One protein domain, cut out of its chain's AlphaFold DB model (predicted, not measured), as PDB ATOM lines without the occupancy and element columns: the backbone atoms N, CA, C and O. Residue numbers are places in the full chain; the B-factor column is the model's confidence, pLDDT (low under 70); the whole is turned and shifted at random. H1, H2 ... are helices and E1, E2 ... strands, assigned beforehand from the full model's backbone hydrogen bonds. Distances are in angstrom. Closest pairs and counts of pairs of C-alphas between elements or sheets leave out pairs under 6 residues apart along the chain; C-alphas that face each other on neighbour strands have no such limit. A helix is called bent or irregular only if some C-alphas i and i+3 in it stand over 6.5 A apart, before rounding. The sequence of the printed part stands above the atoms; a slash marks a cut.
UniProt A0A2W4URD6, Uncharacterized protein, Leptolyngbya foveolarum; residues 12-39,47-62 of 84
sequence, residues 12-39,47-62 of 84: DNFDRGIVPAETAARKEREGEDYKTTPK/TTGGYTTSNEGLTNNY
ATOM      1  N   ASP A  12     170.667 143.527 230.489       64.19
ATOM      2  CA  ASP A  12     170.616 144.826 231.176       64.19
ATOM      3  C   ASP A  12     171.801 145.104 232.097       64.19
ATOM      4  O   ASP A  12     172.015 146.261 232.447       64.19
ATOM      5  N   ASN A  13     172.565 144.080 232.486       70.06
ATOM      6  CA  ASN A  13     173.718 144.226 233.372       70.06
ATOM      7  C   ASN A  13     174.788 143.177 233.078       70.06
ATOM      8  O   ASN A  13     174.533 142.146 232.464       70.06
ATOM      9  N   PHE A  14     176.004 143.441 233.553       73.81
ATOM     10  CA  PHE A  14     177.130 142.519 233.405       73.81
ATOM     11  C   PHE A  14     177.045 141.299 234.339       73.81
ATOM     12  O   PHE A  14     177.701 140.292 234.075       73.81
ATOM     13  N   ASP A  15     176.252 141.385 235.417       76.75
ATOM     14  CA  ASP A  15     176.004 140.285 236.352       76.75
ATOM     15  C   ASP A  15     174.584 139.728 236.188       76.75
ATOM     16  O   ASP A  15     173.591 140.460 236.125       76.75
ATOM     17  N   ARG A  16     174.483 138.402 236.140       74.50
ATOM     18  CA  ARG A  16     173.228 137.711 235.878       74.50
ATOM     19  C   ARG A  16     172.357 137.704 237.124       74.50
ATOM     20  O   ARG A  16     172.654 137.038 238.113       74.50
ATOM     21  N   GLY A  17     171.202 138.355 237.023       74.38
ATOM     22  CA  GLY A  17     170.191 138.367 238.081       74.38
ATOM     23  C   GLY A  17     170.386 139.467 239.122       74.38
ATOM     24  O   GLY A  17     169.609 139.528 240.074       74.38
ATOM     25  N   ILE A  18     171.368 140.351 238.931       78.12
ATOM     26  CA  ILE A  18     171.519 141.571 239.722       78.12
ATOM     27  C   ILE A  18     171.274 142.767 238.806       78.12
ATOM     28  O   ILE A  18     171.966 142.959 237.813       78.12
ATOM     29  N   VAL A  19     170.285 143.583 239.169       82.31
ATOM     30  CA  VAL A  19     170.045 144.887 238.547       82.31
ATOM     31  C   VAL A  19     170.392 145.955 239.583       82.31
ATOM     32  O   VAL A  19     169.768 145.971 240.650       82.31
ATOM     33  N   PRO A  20     171.376 146.836 239.326       84.81
ATOM     34  CA  PRO A  20     171.664 147.967 240.191       84.81
ATOM     35  C   PRO A  20     170.415 148.827 240.390       84.81
ATOM     36  O   PRO A  20     169.626 149.029 239.464       84.81
ATOM     37  N   ALA A  21     170.255 149.382 241.592       86.38
ATOM     38  CA  ALA A  21     169.112 150.238 241.907       86.38
ATOM     39  C   ALA A  21     169.014 151.451 240.962       86.38
ATOM     40  O   ALA A  21     167.916 151.861 240.596       86.38
ATOM     41  N   GLU A  22     170.156 151.991 240.529       83.69
ATOM     42  CA  GLU A  22     170.217 153.091 239.564       83.69
ATOM     43  C   GLU A  22     169.689 152.677 238.183       83.69
ATOM     44  O   GLU A  22     168.841 153.369 237.621       83.69
ATOM     45  N   THR A  23     170.127 151.526 237.665       83.94
ATOM     46  CA  THR A  23     169.670 150.969 236.384       83.94
ATOM     47  C   THR A  23     168.171 150.673 236.406       83.94
ATOM     48  O   THR A  23     167.462 151.005 235.458       83.94
ATOM     49  N   ALA A  24     167.661 150.117 237.511       85.31
ATOM     50  CA  ALA A  24     166.233 149.861 237.690       85.31
ATOM     51  C   ALA A  24     165.411 151.161 237.680       85.31
ATOM     52  O   ALA A  24     164.463 151.287 236.906       85.31
ATOM     53  N   ALA A  25     165.814 152.156 238.477       87.94
ATOM     54  CA  ALA A  25     165.139 153.453 238.526       87.94
ATOM     55  C   ALA A  25     165.191 154.184 237.175       87.94
ATOM     56  O   ALA A  25     164.227 154.833 236.767       87.94
ATOM     57  N   ARG A  26     166.311 154.066 236.453       85.31
ATOM     58  CA  ARG A  26     166.467 154.627 235.110       85.31
ATOM     59  C   ARG A  26     165.521 153.958 234.115       85.31
ATOM     60  O   ARG A  26     164.841 154.667 233.381       85.31
ATOM     61  N   LYS A  27     165.432 152.627 234.132       85.31
ATOM     62  CA  LYS A  27     164.529 151.857 233.267       85.31
ATOM     63  C   LYS A  27     163.065 152.240 233.487       85.31
ATOM     64  O   LYS A  27     162.326 152.385 232.521       85.31
ATOM     65  N   GLU A  28     162.655 152.466 234.733       87.69
ATOM     66  CA  GLU A  28     161.307 152.962 235.048       87.69
ATOM     67  C   GLU A  28     161.063 154.387 234.531       87.69
ATOM     68  O   GLU A  28     159.980 154.681 234.028       87.69
ATOM     69  N   ARG A  29     162.063 155.270 234.639       88.75
ATOM     70  CA  ARG A  29     161.964 156.667 234.191       88.75
ATOM     71  C   ARG A  29     161.955 156.806 232.668       88.75
ATOM     72  O   ARG A  29     161.244 157.660 232.151       88.75
ATOM     73  N   GLU A  30     162.789 156.032 231.983       84.69
ATOM     74  CA  GLU A  30     163.046 156.151 230.540       84.69
ATOM     75  C   GLU A  30     162.155 155.212 229.710       84.69
ATOM     76  O   GLU A  30     161.885 155.494 228.547       84.69
ATOM     77  N   GLY A  31     161.622 154.137 230.300       87.75
ATOM     78  CA  GLY A  31     160.603 153.297 229.672       87.75
ATOM     79  C   GLY A  31     161.049 152.709 228.330       87.75
ATOM     80  O   GLY A  31     161.993 151.924 228.279       87.75
ATOM     81  N   GLU A  32     160.344 153.061 227.249       85.00
ATOM     82  CA  GLU A  32     160.655 152.586 225.890       85.00
ATOM     83  C   GLU A  32     161.932 153.209 225.303       85.00
ATOM     84  O   GLU A  32     162.530 152.624 224.401       85.00
ATOM     85  N   ASP A  33     162.389 154.341 225.843       84.69
ATOM     86  CA  ASP A  33     163.624 155.001 225.413       84.69
ATOM     87  C   ASP A  33     164.868 154.440 226.123       84.69
ATOM     88  O   ASP A  33     166.001 154.782 225.773       84.69
ATOM     89  N   TYR A  34     164.690 153.547 227.106       85.50
ATOM     90  CA  TYR A  34     165.804 152.913 227.804       85.50
ATOM     91  C   TYR A  34     166.675 152.121 226.821       85.50
ATOM     92  O   TYR A  34     166.190 151.244 226.105       85.50
ATOM     93  N   LYS A  35     167.982 152.417 226.825       85.38
ATOM     94  CA  LYS A  35     168.995 151.879 225.897       85.38
ATOM     95  C   LYS A  35     168.820 152.258 224.424       85.38
ATOM     96  O   LYS A  35     169.468 151.663 223.560       85.38
ATOM     97  N   THR A  36     167.999 153.250 224.116       86.31
ATOM     98  CA  THR A  36     167.840 153.711 222.739       86.31
ATOM     99  C   THR A  36     168.933 154.719 222.398       86.31
ATOM    100  O   THR A  36     169.081 155.754 223.044       86.31
ATOM    101  N   THR A  37     169.721 154.416 221.366       84.75
ATOM    102  CA  THR A  37     170.671 155.381 220.801       84.75
ATOM    103  C   THR A  37     169.908 156.384 219.930       84.75
ATOM    104  O   THR A  37     169.116 155.943 219.088       84.75
ATOM    105  N   PRO A  38     170.135 157.702 220.091       85.12
ATOM    106  CA  PRO A  38     169.558 158.716 219.213       85.12
ATOM    107  C   PRO A  38     169.872 158.430 217.743       85.12
ATOM    108  O   PRO A  38     170.962 157.958 217.418       85.12
ATOM    109  N   LYS A  39     168.919 158.718 216.858       82.50
ATOM    110  CA  LYS A  39     169.073 158.616 215.403       82.50
ATOM    111  C   LYS A  39     168.668 159.943 214.778       82.50
ATOM    112  O   LYS A  39     167.702 160.538 215.250       82.50
ATOM    113  N   THR A  47     174.594 163.859 212.912       82.31
ATOM    114  CA  THR A  47     175.150 164.250 214.219       82.31
ATOM    115  C   THR A  47     175.165 163.103 215.230       82.31
ATOM    116  O   THR A  47     175.687 163.253 216.337       82.31
ATOM    117  N   THR A  48     174.606 161.942 214.863       85.69
ATOM    118  CA  THR A  48     174.372 160.830 215.799       85.69
ATOM    119  C   THR A  48     175.407 159.717 215.729       85.69
ATOM    120  O   THR A  48     175.453 158.883 216.631       85.69
ATOM    121  N   GLY A  49     176.284 159.725 214.724       82.88
ATOM    122  CA  GLY A  49     177.302 158.688 214.545       82.88
ATOM    123  C   GLY A  49     178.193 158.465 215.773       82.88
ATOM    124  O   GLY A  49     178.635 157.346 216.017       82.88
ATOM    125  N   GLY A  50     178.427 159.510 216.575       83.94
ATOM    126  CA  GLY A  50     179.253 159.467 217.785       83.94
ATOM    127  C   GLY A  50     178.578 158.896 219.032       83.94
ATOM    128  O   GLY A  50     179.232 158.755 220.070       83.94
ATOM    129  N   TYR A  51     177.278 158.595 218.978       89.50
ATOM    130  CA  TYR A  51     176.552 158.113 220.147       89.50
ATOM    131  C   TYR A  51     176.784 156.622 220.369       89.50
ATOM    132  O   TYR A  51     176.605 155.788 219.484       89.50
ATOM    133  N   THR A  52     177.122 156.272 221.606       87.75
ATOM    134  CA  THR A  52     177.266 154.881 222.044       87.75
ATOM    135  C   THR A  52     176.464 154.667 223.314       87.75
ATOM    136  O   THR A  52     176.456 155.525 224.196       87.75
ATOM    137  N   THR A  53     175.806 153.515 223.419       88.00
ATOM    138  CA  THR A  53     174.998 153.155 224.586       88.00
ATOM    139  C   THR A  53     175.541 151.871 225.194       88.00
ATOM    140  O   THR A  53     175.736 150.878 224.496       88.00
ATOM    141  N   SER A  54     175.823 151.900 226.494       84.12
ATOM    142  CA  SER A  54     176.363 150.753 227.235       84.12
ATOM    143  C   SER A  54     175.263 149.749 227.604       84.12
ATOM    144  O   SER A  54     174.082 150.095 227.607       84.12
ATOM    145  N   ASN A  55     175.640 148.529 228.009       81.19
ATOM    146  CA  ASN A  55     174.690 147.489 228.443       81.19
ATOM    147  C   ASN A  55     173.801 147.904 229.621       81.19
ATOM    148  O   ASN A  55     172.717 147.362 229.761       81.19
ATOM    149  N   GLU A  56     174.219 148.871 230.432       78.88
ATOM    150  CA  GLU A  56     173.425 149.399 231.552       78.88
ATOM    151  C   GLU A  56     172.577 150.625 231.149       78.88
ATOM    152  O   GLU A  56     171.870 151.205 231.975       78.88
ATOM    153  N   GLY A  57     172.613 151.028 229.873       79.94
ATOM    154  CA  GLY A  57     171.887 152.191 229.348       79.94
ATOM    155  C   GLY A  57     172.612 153.526 229.531       79.94
ATOM    156  O   GLY A  57     171.978 154.576 229.486       79.94
ATOM    157  N   LEU A  58     173.929 153.515 229.762       85.12
ATOM    158  CA  LEU A  58     174.729 154.740 229.822       85.12
ATOM    159  C   LEU A  58     175.107 155.202 228.410       85.12
ATOM    160  O   LEU A  58     175.846 154.499 227.713       85.12
ATOM    161  N   THR A  59     174.625 156.381 228.025       86.81
ATOM    162  CA  THR A  59     174.864 156.978 226.706       86.81
ATOM    163  C   THR A  59     176.025 157.967 226.745       86.81
ATOM    164  O   THR A  59     176.045 158.871 227.579       86.81
ATOM    165  N   ASN A  60     176.969 157.824 225.814       87.75
ATOM    166  CA  ASN A  60     178.095 158.737 225.612       87.75
ATOM    167  C   ASN A  60     178.067 159.315 224.194       87.75
ATOM    168  O   ASN A  60     177.632 158.636 223.266       87.75
ATOM    169  N   ASN A  61     178.578 160.537 224.034       88.69
ATOM    170  CA  ASN A  61     178.794 161.183 222.740       88.69
ATOM    171  C   ASN A  61     180.304 161.357 222.527       88.69
ATOM    172  O   ASN A  61     180.959 162.084 223.277       88.69
ATOM    173  N   TYR A  62     180.843 160.654 221.536       87.81
ATOM    174  CA  TYR A  62     182.223 160.802 221.093       87.81
ATOM    175  C   TYR A  62     182.282 161.680 219.846       87.81
ATOM    176  O   TYR A  62     181.464 161.545 218.940       87.81
TER     177      TYR A  62
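AT A GLANCE: This is residues 12 to 39 and 47 to 62 of the 84 residues of an uncharacterized protein of Leptolyngbya foveolarum (UniProt A0A2W4URD6). A short hairpin of two small strands, E1 and E2, stands to one side of a single irregular helix, H1, and a wide loop of residues 12 to 20 makes one end of an elongated shape. The turn of the hairpin, residues 54 to 58, points toward that loop, while Thr 47, on the way into E1, lies at the other end. The printed part has 44 residues with one named helix and two named strands, in the order H1, E1, E2, and the two strands make one antiparallel sheet. The class is mixed, helices and strands, with under half of the residues, 19 of 44, in named elements. The whole is only just loose, close to compact, with a radius of gyration of the C-alphas of 11.3 A, and the C-alphas span 35 by 20 by 12 A.

IN THESE COORDINATES: Start at C-alpha 12, at (170.616, 144.826, 231.176), and go along residues 12 to 20, which hold no named element. Find C-alpha 21 at (169.112, 150.238, 241.907); here H1 begins, and it runs over residues 21 to 33, 18.0 A from first to last C-alpha. H1 is irregular: C-alphas 29 and 32 are 9.3 A apart. After the cut, look for C-alpha 51 at (176.552, 158.113, 220.147), where E1 begins; it covers residues 51 to 53 and measures 6.8 A from first to last C-alpha. E2 follows at residues 59 to 61, measures 7.0 A, and ends at C-alpha 61, at (178.794, 161.183, 222.740).

HOW THE PARTS SIT: Look first at E1 and E2, antiparallel neighbours that form a hairpin, with 159 degrees between their N-to-C directions. Their link, five residues long, is tight. The C-alphas of Thr 53 and Thr 59 face each other at 4.4 A, and those of Tyr 51 and Asn 61 at 4.6 A. Between them, N 52 and O 60 are within hydrogen-bond range at 2.9 A, and so are N 60 and O 52, also at 2.9 A. Turn then to H1: it is apart from E2, with no C-alpha of the one within 8 A of the other. Inside H1, 7 of 9 O i to N i+4 pairs are within hydrogen-bond range.

THE WHOLE: The two C-alphas farthest apart are those of Gly 17 and Thr 47, at 35.6 A. Residues 40 to 46 are not printed, and C-alphas 39 and 47 are 8.4 A apart across this cut, which falls in the link from H1 to E1. In the B-factor column the mean pLDDT of the printed part is 83.3, and one printed residue, Asp 12, is under 70.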